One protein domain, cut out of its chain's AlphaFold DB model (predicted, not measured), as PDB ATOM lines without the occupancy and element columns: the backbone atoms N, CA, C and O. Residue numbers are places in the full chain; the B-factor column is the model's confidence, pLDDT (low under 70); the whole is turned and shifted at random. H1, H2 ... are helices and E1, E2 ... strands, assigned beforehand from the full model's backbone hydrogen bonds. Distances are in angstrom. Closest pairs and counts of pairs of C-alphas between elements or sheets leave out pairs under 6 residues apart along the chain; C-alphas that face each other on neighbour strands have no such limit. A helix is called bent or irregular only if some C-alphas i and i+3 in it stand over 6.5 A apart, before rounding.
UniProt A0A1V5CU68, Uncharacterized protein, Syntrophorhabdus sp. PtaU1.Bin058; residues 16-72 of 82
ATOM      1  N   GLU A  16       0.046  -7.369 -62.619       89.00
ATOM      2  CA  GLU A  16       1.165  -6.545 -63.065       89.00
ATOM      3  C   GLU A  16       2.377  -7.422 -63.374       89.00
ATOM      4  O   GLU A  16       2.535  -8.502 -62.803       89.00
ATOM      5  N   TYR A  17       3.236  -6.971 -64.283       91.44
ATOM      6  CA  TYR A  17       4.536  -7.589 -64.512       91.44
ATOM      7  C   TYR A  17       5.625  -6.695 -63.940       91.44
ATOM      8  O   TYR A  17       5.658  -5.503 -64.227       91.44
ATOM      9  N   ILE A  18       6.552  -7.292 -63.203       91.25
ATOM     10  CA  ILE A  18       7.783  -6.622 -62.798       91.25
ATOM     11  C   ILE A  18       8.782  -6.811 -63.935       91.25
ATOM     12  O   ILE A  18       9.010  -7.940 -64.387       91.25
ATOM     13  N   THR A  19       9.356  -5.711 -64.412       92.25
ATOM     14  CA  THR A  19      10.341  -5.703 -65.496       92.25
ATOM     15  C   THR A  19      11.724  -5.321 -64.990       92.25
ATOM     16  O   THR A  19      11.848  -4.493 -64.093       92.25
ATOM     17  N   ASP A  20      12.760  -5.891 -65.598       91.31
ATOM     18  CA  ASP A  20      14.143  -5.473 -65.369       91.31
ATOM     19  C   ASP A  20      14.429  -4.090 -65.996       91.31
ATOM     20  O   ASP A  20      13.632  -3.577 -66.784       91.31
ATOM     21  N   HIS A  21      15.607  -3.518 -65.731       87.50
ATOM     22  CA  HIS A  21      16.095  -2.256 -66.314       87.50
ATOM     23  C   HIS A  21      16.102  -2.231 -67.858       87.50
ATOM     24  O   HIS A  21      16.140  -1.164 -68.462       87.50
ATOM     25  N   ARG A  22      16.042  -3.404 -68.504       87.31
ATOM     26  CA  ARG A  22      15.938  -3.582 -69.965       87.31
ATOM     27  C   ARG A  22      14.503  -3.786 -70.478       87.31
ATOM     28  O   ARG A  22      14.313  -4.036 -71.663       87.31
ATOM     29  N   GLY A  23      13.491  -3.725 -69.608       81.69
ATOM     30  CA  GLY A  23      12.079  -3.930 -69.963       81.69
ATOM     31  C   GLY A  23      11.658  -5.399 -70.105       81.69
ATOM     32  O   GLY A  23      10.523  -5.689 -70.482       81.69
ATOM     33  N   HIS A  24      12.542  -6.349 -69.793       87.00
ATOM     34  CA  HIS A  24      12.213  -7.775 -69.810       87.00
ATOM     35  C   HIS A  24      11.378  -8.154 -68.586       87.00
ATOM     36  O   HIS A  24      11.741  -7.814 -67.464       87.00
ATOM     37  N   LYS A  25      10.276  -8.883 -68.792       90.06
ATOM     38  CA  LYS A  25       9.416  -9.384 -67.710       90.06
ATOM     39  C   LYS A  25      10.182 -10.414 -66.874       90.06
ATOM     40  O   LYS A  25      10.537 -11.466 -67.398       90.06
ATOM     41  N   ILE A  26      10.404 -10.121 -65.595       92.81
ATOM     42  CA  ILE A  26      11.130 -10.999 -64.659       92.81
ATOM     43  C   ILE A  26      10.212 -11.658 -63.630       92.81
ATOM     44  O   ILE A  26      10.504 -12.753 -63.158       92.81
ATOM     45  N   ALA A  27       9.093 -11.021 -63.294       90.44
ATOM     46  CA  ALA A  27       8.116 -11.583 -62.373       90.44
ATOM     47  C   ALA A  27       6.701 -11.113 -62.718       90.44
ATOM     48  O   ALA A  27       6.504 -10.138 -63.444       90.44
ATOM     49  N   ALA A  28       5.712 -11.823 -62.185       90.69
ATOM     50  CA  ALA A  28       4.304 -11.489 -62.314       90.69
ATOM     51  C   ALA A  28       3.685 -11.345 -60.923       90.69
ATOM     52  O   ALA A  28       3.831 -12.222 -60.070       90.69
ATOM     53  N   VAL A  29       2.974 -10.245 -60.709       91.94
ATOM     54  CA  VAL A  29       2.143 -10.009 -59.534       91.94
ATOM     55  C   VAL A  29       0.776 -10.624 -59.809       91.94
ATOM     56  O   VAL A  29       0.088 -10.241 -60.757       91.94
ATOM     57  N   ILE A  30       0.377 -11.583 -58.980       93.38
ATOM     58  CA  ILE A  30      -0.930 -12.247 -59.048       93.38
ATOM     59  C   ILE A  30      -1.693 -12.035 -57.740       93.38
ATOM     60  O   ILE A  30      -1.101 -11.764 -56.697       93.38
ATOM     61  N   ASP A  31      -3.019 -12.157 -57.789       93.00
ATOM     62  CA  ASP A  31      -3.831 -12.147 -56.571       93.00
ATOM     63  C   ASP A  31      -3.556 -13.393 -55.710       93.00
ATOM     64  O   ASP A  31      -3.295 -14.481 -56.230       93.00
ATOM     65  N   ILE A  32      -3.695 -13.272 -54.390       93.31
ATOM     66  CA  ILE A  32      -3.611 -14.417 -53.483       93.31
ATOM     67  C   ILE A  32      -4.696 -15.463 -53.783       93.31
ATOM     68  O   ILE A  32      -4.449 -16.668 -53.685       93.31
ATOM     69  N   ALA A  33      -5.884 -15.023 -54.211       93.19
ATOM     70  CA  ALA A  33      -6.949 -15.919 -54.650       93.19
ATOM     71  C   ALA A  33      -6.520 -16.747 -55.875       93.19
ATOM     72  O   ALA A  33      -6.818 -17.942 -55.960       93.19
ATOM     73  N   GLU A  34      -5.761 -16.136 -56.785       92.62
ATOM     74  CA  GLU A  34      -5.235 -16.795 -57.976       92.62
ATOM     75  C   GLU A  34      -4.116 -17.785 -57.626       92.62
ATOM     76  O   GLU A  34      -4.126 -18.919 -58.112       92.62
ATOM     77  N   LEU A  35      -3.216 -17.426 -56.704       91.94
ATOM     78  CA  LEU A  35      -2.209 -18.358 -56.184       91.94
ATOM     79  C   LEU A  35      -2.863 -19.608 -55.571       91.94
ATOM     80  O   LEU A  35      -2.430 -20.738 -55.820       91.94
ATOM     81  N   ASN A  36      -3.936 -19.425 -54.797       93.38
ATOM     82  CA  ASN A  36      -4.690 -20.530 -54.207       93.38
ATOM     83  C   ASN A  36      -5.370 -21.408 -55.267       93.38
ATOM     84  O   ASN A  36      -5.379 -22.635 -55.126       93.38
ATOM     85  N   ARG A  37      -5.904 -20.810 -56.341       93.19
ATOM     86  CA  ARG A  37      -6.463 -21.549 -57.483       93.19
ATOM     87  C   ARG A  37      -5.396 -22.419 -58.148       93.19
ATOM     88  O   ARG A  37      -5.621 -23.616 -58.311       93.19
ATOM     89  N   ILE A  38      -4.228 -21.852 -58.450       90.50
ATOM     90  CA  ILE A  38      -3.105 -22.579 -59.066       90.50
ATOM     91  C   ILE A  38      -2.661 -23.741 -58.170       90.50
ATOM     92  O   ILE A  38      -2.529 -24.869 -58.641       90.50
ATOM     93  N   ARG A  39      -2.512 -23.508 -56.859       90.31
ATOM     94  CA  ARG A  39      -2.161 -24.565 -55.894       90.31
ATOM     95  C   ARG A  39      -3.169 -25.712 -55.868       90.31
ATOM     96  O   ARG A  39      -2.758 -26.863 -55.744       90.31
ATOM     97  N   LYS A  40      -4.472 -25.427 -55.968       91.50
ATOM     98  CA  LYS A  40      -5.504 -26.476 -56.041       91.50
ATOM     99  C   LYS A  40      -5.374 -27.296 -57.322       91.50
ATOM    100  O   LYS A  40      -5.413 -28.516 -57.241       91.50
ATOM    101  N   VAL A  41      -5.161 -26.648 -58.467       88.06
ATOM    102  CA  VAL A  41      -4.979 -27.337 -59.755       88.06
ATOM    103  C   VAL A  41      -3.729 -28.220 -59.732       88.06
ATOM    104  O   VAL A  41      -3.804 -29.386 -60.101       88.06
ATOM    105  N   LEU A  42      -2.606 -27.732 -59.203       85.75
ATOM    106  CA  LEU A  42      -1.388 -28.544 -59.093       85.75
ATOM    107  C   LEU A  42      -1.590 -29.804 -58.239       85.75
ATOM    108  O   LEU A  42      -1.034 -30.845 -58.562       85.75
ATOM    109  N   LYS A  43      -2.425 -29.741 -57.194       88.44
ATOM    110  CA  LYS A  43      -2.773 -30.919 -56.378       88.44
ATOM    111  C   LYS A  43      -3.634 -31.948 -57.111       88.44
ATOM    112  O   LYS A  43      -3.677 -33.092 -56.677       88.44
ATOM    113  N   THR A  44      -4.340 -31.552 -58.170       89.19
ATOM    114  CA  THR A  44      -5.145 -32.490 -58.970       89.19
ATOM    115  C   THR A  44      -4.317 -33.296 -59.959       89.19
ATOM    116  O   THR A  44      -4.809 -34.303 -60.453       89.19
ATOM    117  N   ILE A  45      -3.074 -32.886 -60.230       86.94
ATOM    118  CA  ILE A  45      -2.176 -33.616 -61.122       86.94
ATOM    119  C   ILE A  45      -1.608 -34.814 -60.349       86.94
ATOM    120  O   ILE A  45      -0.908 -34.610 -59.352       86.94
ATOM    121  N   PRO A  46      -1.881 -36.059 -60.777       89.56
ATOM    122  CA  PRO A  46      -1.295 -37.233 -60.147       89.56
ATOM    123  C   PRO A  46       0.237 -37.192 -60.250       89.56
ATOM    124  O   PRO A  46       0.763 -36.809 -61.296       89.56
ATOM    125  N   PRO A  47       0.987 -37.641 -59.224       88.31
ATOM    126  CA  PRO A  47       2.446 -37.696 -59.299       88.31
ATOM    127  C   PRO A  47       2.971 -38.485 -60.508       88.31
ATOM    128  O   PRO A  47       3.996 -38.122 -61.083       88.31
ATOM    129  N   SER A  48       2.236 -39.521 -60.927       90.19
ATOM    130  CA  SER A  48       2.532 -40.338 -62.109       90.19
ATOM    131  C   SER A  48       2.403 -39.593 -63.437       90.19
ATOM    132  O   SER A  48       2.922 -40.081 -64.427       90.19
ATOM    133  N   GLU A  49       1.753 -38.429 -63.475       90.44
ATOM    134  CA  GLU A  49       1.526 -37.626 -64.689       90.44
ATOM    135  C   GLU A  49       2.481 -36.424 -64.785       90.44
ATOM    136  O   GLU A  49       2.483 -35.694 -65.773       90.44
ATOM    137  N   ILE A  50       3.339 -36.197 -63.780       88.62
ATOM    138  CA  ILE A  50       4.273 -35.055 -63.765       88.62
ATOM    139  C   ILE A  50       5.206 -35.071 -64.986       88.62
ATOM    140  O   ILE A  50       5.602 -34.009 -65.469       88.62
ATOM    141  N   TRP A  51       5.565 -36.257 -65.488       92.31
ATOM    142  CA  TRP A  51       6.445 -36.400 -66.651       92.31
ATOM    143  C   TRP A  51       5.858 -35.744 -67.909       92.31
ATOM    144  O   TRP A  51       6.615 -35.140 -68.668       92.31
ATOM    145  N   LEU A  52       4.532 -35.789 -68.090       91.81
ATOM    146  CA  LEU A  52       3.854 -35.227 -69.257       91.81
ATOM    147  C   LEU A  52       4.104 -33.719 -69.346       91.81
ATOM    148  O   LEU A  52       4.435 -33.199 -70.403       91.81
ATOM    149  N   TYR A  53       4.038 -33.021 -68.210       87.44
ATOM    150  CA  TYR A  53       4.257 -31.573 -68.128       87.44
ATOM    151  C   TYR A  53       5.732 -31.156 -68.212       87.44
ATOM    152  O   TYR A  53       6.017 -29.965 -68.321       87.44
ATOM    153  N   LYS A  54       6.670 -32.109 -68.144       89.94
ATOM    154  CA  LYS A  54       8.110 -31.866 -68.341       89.94
ATOM    155  C   LYS A  54       8.561 -32.103 -69.783       89.94
ATOM    156  O   LYS A  54       9.681 -31.735 -70.118       89.94
ATOM    157  N   ASN A  55       7.723 -32.724 -70.612       93.81
ATOM    158  CA  ASN A  55       8.028 -33.045 -71.998       93.81
ATOM    159  C   ASN A  55       7.138 -32.208 -72.933       93.81
ATOM    160  O   ASN A  55       5.947 -32.485 -73.075       93.81
ATOM    161  N   GLU A  56       7.726 -31.181 -73.559       91.25
ATOM    162  CA  GLU A  56       7.011 -30.242 -74.439       91.25
ATOM    163  C   GLU A  56       6.379 -30.918 -75.664       91.25
ATOM    164  O   GLU A  56       5.297 -30.522 -76.097       91.25
ATOM    165  N   GLU A  57       7.014 -31.964 -76.193       93.06
ATOM    166  CA  GLU A  57       6.483 -32.733 -77.318       93.06
ATOM    167  C   GLU A  57       5.260 -33.548 -76.881       93.06
ATOM    168  O   GLU A  57       4.183 -33.430 -77.466       93.06
ATOM    169  N   ALA A  58       5.389 -34.304 -75.786       92.56
ATOM    170  CA  ALA A  58       4.313 -35.158 -75.287       92.56
ATOM    171  C   ALA A  58       3.066 -34.352 -74.889       92.56
ATOM    172  O   ALA A  58       1.945 -34.716 -75.258       92.56
ATOM    173  N   ILE A  59       3.238 -33.230 -74.175       93.19
ATOM    174  CA  ILE A  59       2.106 -32.357 -73.834       93.19
ATOM    175  C   ILE A  59       1.480 -31.739 -75.089       93.19
ATOM    176  O   ILE A  59       0.258 -31.581 -75.134       93.19
ATOM    177  N   GLY A  60       2.284 -31.432 -76.113       91.44
ATOM    178  CA  GLY A  60       1.812 -30.957 -77.410       91.44
ATOM    179  C   GLY A  60       0.872 -31.961 -78.077       91.44
ATOM    180  O   GLY A  60      -0.268 -31.609 -78.390       91.44
ATOM    181  N   CYS A  61       1.299 -33.222 -78.187       92.50
ATOM    182  CA  CYS A  61       0.494 -34.302 -78.763       92.50
ATOM    183  C   CYS A  61      -0.827 -34.508 -78.007       92.50
ATOM    184  O   CYS A  61      -1.891 -34.622 -78.617       92.50
ATOM    185  N   VAL A  62      -0.790 -34.509 -76.669       91.81
ATOM    186  CA  VAL A  62      -2.007 -34.652 -75.853       91.81
ATOM    187  C   VAL A  62      -2.956 -33.469 -76.062       91.81
ATOM    188  O   VAL A  62      -4.161 -33.662 -76.229       91.81
ATOM    189  N   GLN A  63      -2.444 -32.235 -76.088       92.00
ATOM    190  CA  GLN A  63      -3.266 -31.046 -76.332       92.00
ATOM    191  C   GLN A  63      -3.908 -31.052 -77.722       92.00
ATOM    192  O   GLN A  63      -5.052 -30.610 -77.861       92.00
ATOM    193  N   GLU A  64      -3.191 -31.526 -78.738       92.81
ATOM    194  CA  GLU A  64      -3.718 -31.686 -80.091       92.81
ATOM    195  C   GLU A  64      -4.841 -32.724 -80.127       92.81
ATOM    196  O   GLU A  64      -5.959 -32.388 -80.524       92.81
ATOM    197  N   GLY A  65      -4.611 -33.917 -79.572       92.00
ATOM    198  CA  GLY A  65      -5.640 -34.954 -79.474       92.00
ATOM    199  C   GLY A  65      -6.896 -34.482 -78.733       92.00
ATOM    200  O   GLY A  65      -8.017 -34.729 -79.176       92.00
ATOM    201  N   LEU A  66      -6.743 -33.717 -77.645       92.06
ATOM    202  CA  LEU A  66      -7.877 -33.119 -76.928       92.06
ATOM    203  C   LEU A  66      -8.623 -32.065 -77.765       92.06
ATOM    204  O   LEU A  66      -9.850 -31.957 -77.675       92.06
ATOM    205  N   ARG A  67      -7.912 -31.275 -78.582       91.81
ATOM    206  CA  ARG A  67      -8.531 -30.301 -79.499       91.81
ATOM    207  C   ARG A  67      -9.317 -30.995 -80.602       91.81
ATOM    208  O   ARG A  67     -10.400 -30.517 -80.945       91.81
ATOM    209  N   ASP A  68      -8.793 -32.088 -81.129       91.50
ATOM    210  CA  ASP A  68      -9.455 -32.887 -82.154       91.50
ATOM    211  C   ASP A  68     -10.683 -33.596 -81.592       91.50
ATOM    212  O   ASP A  68     -11.775 -33.459 -82.152       91.50
ATOM    213  N   ALA A  69     -10.565 -34.198 -80.407       90.75
ATOM    214  CA  ALA A  69     -11.697 -34.792 -79.707       90.75
ATOM    215  C   ALA A  69     -12.822 -33.775 -79.456       90.75
ATOM    216  O   ALA A  69     -13.994 -34.068 -79.697       90.75
ATOM    217  N   LYS A  70     -12.479 -32.541 -79.060       91.12
ATOM    218  CA  LYS A  70     -13.452 -31.449 -78.883       91.12
ATOM    219  C   LYS A  70     -14.195 -31.087 -80.177       91.12
ATOM    220  O   LYS A  70     -15.340 -30.647 -80.110       91.12
ATOM    221  N   LYS A  71     -13.560 -31.244 -81.342       92.31
ATOM    222  CA  LYS A  71     -14.176 -31.020 -82.663       92.31
ATOM    223  C   LYS A  71     -14.958 -32.236 -83.175       92.31
ATOM    224  O   LYS A  71     -15.561 -32.143 -84.238       92.31
ATOM    225  N   GLY A  72     -14.952 -33.350 -82.441       89.56
ATOM    226  CA  GLY A  72     -15.566 -34.611 -82.856       89.56
ATOM    227  C   GLY A  72     -14.661 -35.500 -83.714       89.56
ATOM    228  O   GLY A  72     -15.108 -36.550 -84.168       89.56
TER     229      GLY A  72
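Overview. This is residues 16 to 72 of the 82 residues of an uncharacterized protein of Syntrophorhabdus sp. PtaU1.Bin058 (UniProt A0A1V5CU68). The printed part makes an open arch: the strand hairpin E1 and E2 is one leg, H1 is the crossbar, H2 is the other leg, and H3 turns off at the foot of H2. The space between the two legs is empty, and residues 32 to 41 of H1 stand free. The printed part has 57 residues, with two named strands followed by three named helices, and its class is mixed, helices and strands; the sheet order is E1 - E2, antiparallel. It is extended, with a radius of gyration of the C-alphas of 16.2 A, and elongated, spanning 45 by 26 by 24 A.

Arrangement. E1, residues 16 to 19, and E2, residues 25 to 30, form an antiparallel hairpin with 157 degrees between their directions. N 18 and O 27 are 2.9 A apart and N 29 and O 16 are 2.8 A apart, both within hydrogen-bond range. H1, residues 32 to 44, and H2, residues 47 to 54, are apart. H2 and H3, residues 56 to 70, only just touch, and only at the corner by their link, with 3 pairs of C-alphas within 8 A; the closest C-alphas are those of Leu 52 and Ile 59, 5.7 A apart. Their lines are about perpendicular, at 79 degrees. H1 and H3 are apart, and both strands are apart from H2 and H3. In H1 and H3 every O i to N i+4 pair is within hydrogen-bond range; in H2 it is 1 of 4, beside 4 of 5 O i to N i+3 pairs.

Along the chain. E1 begins at C-alpha 16, (1.165, -6.545, -63.065), and E2 is 13.8 A long. H1 is 18.9 A long. H2 is irregular, with C-alphas 48 and 51 7.2 A apart. H3, 21.0 A long, ends at C-alpha 70, (-13.452, -31.449, -78.883).

Size, cuts and confidence. The two C-alphas farthest apart, those of His 21 and Gly 72, are 48.2 A apart. The printed part has no cut, and its four links are tight. The mean pLDDT of the printed part is 90.8, and no printed residue is under 70.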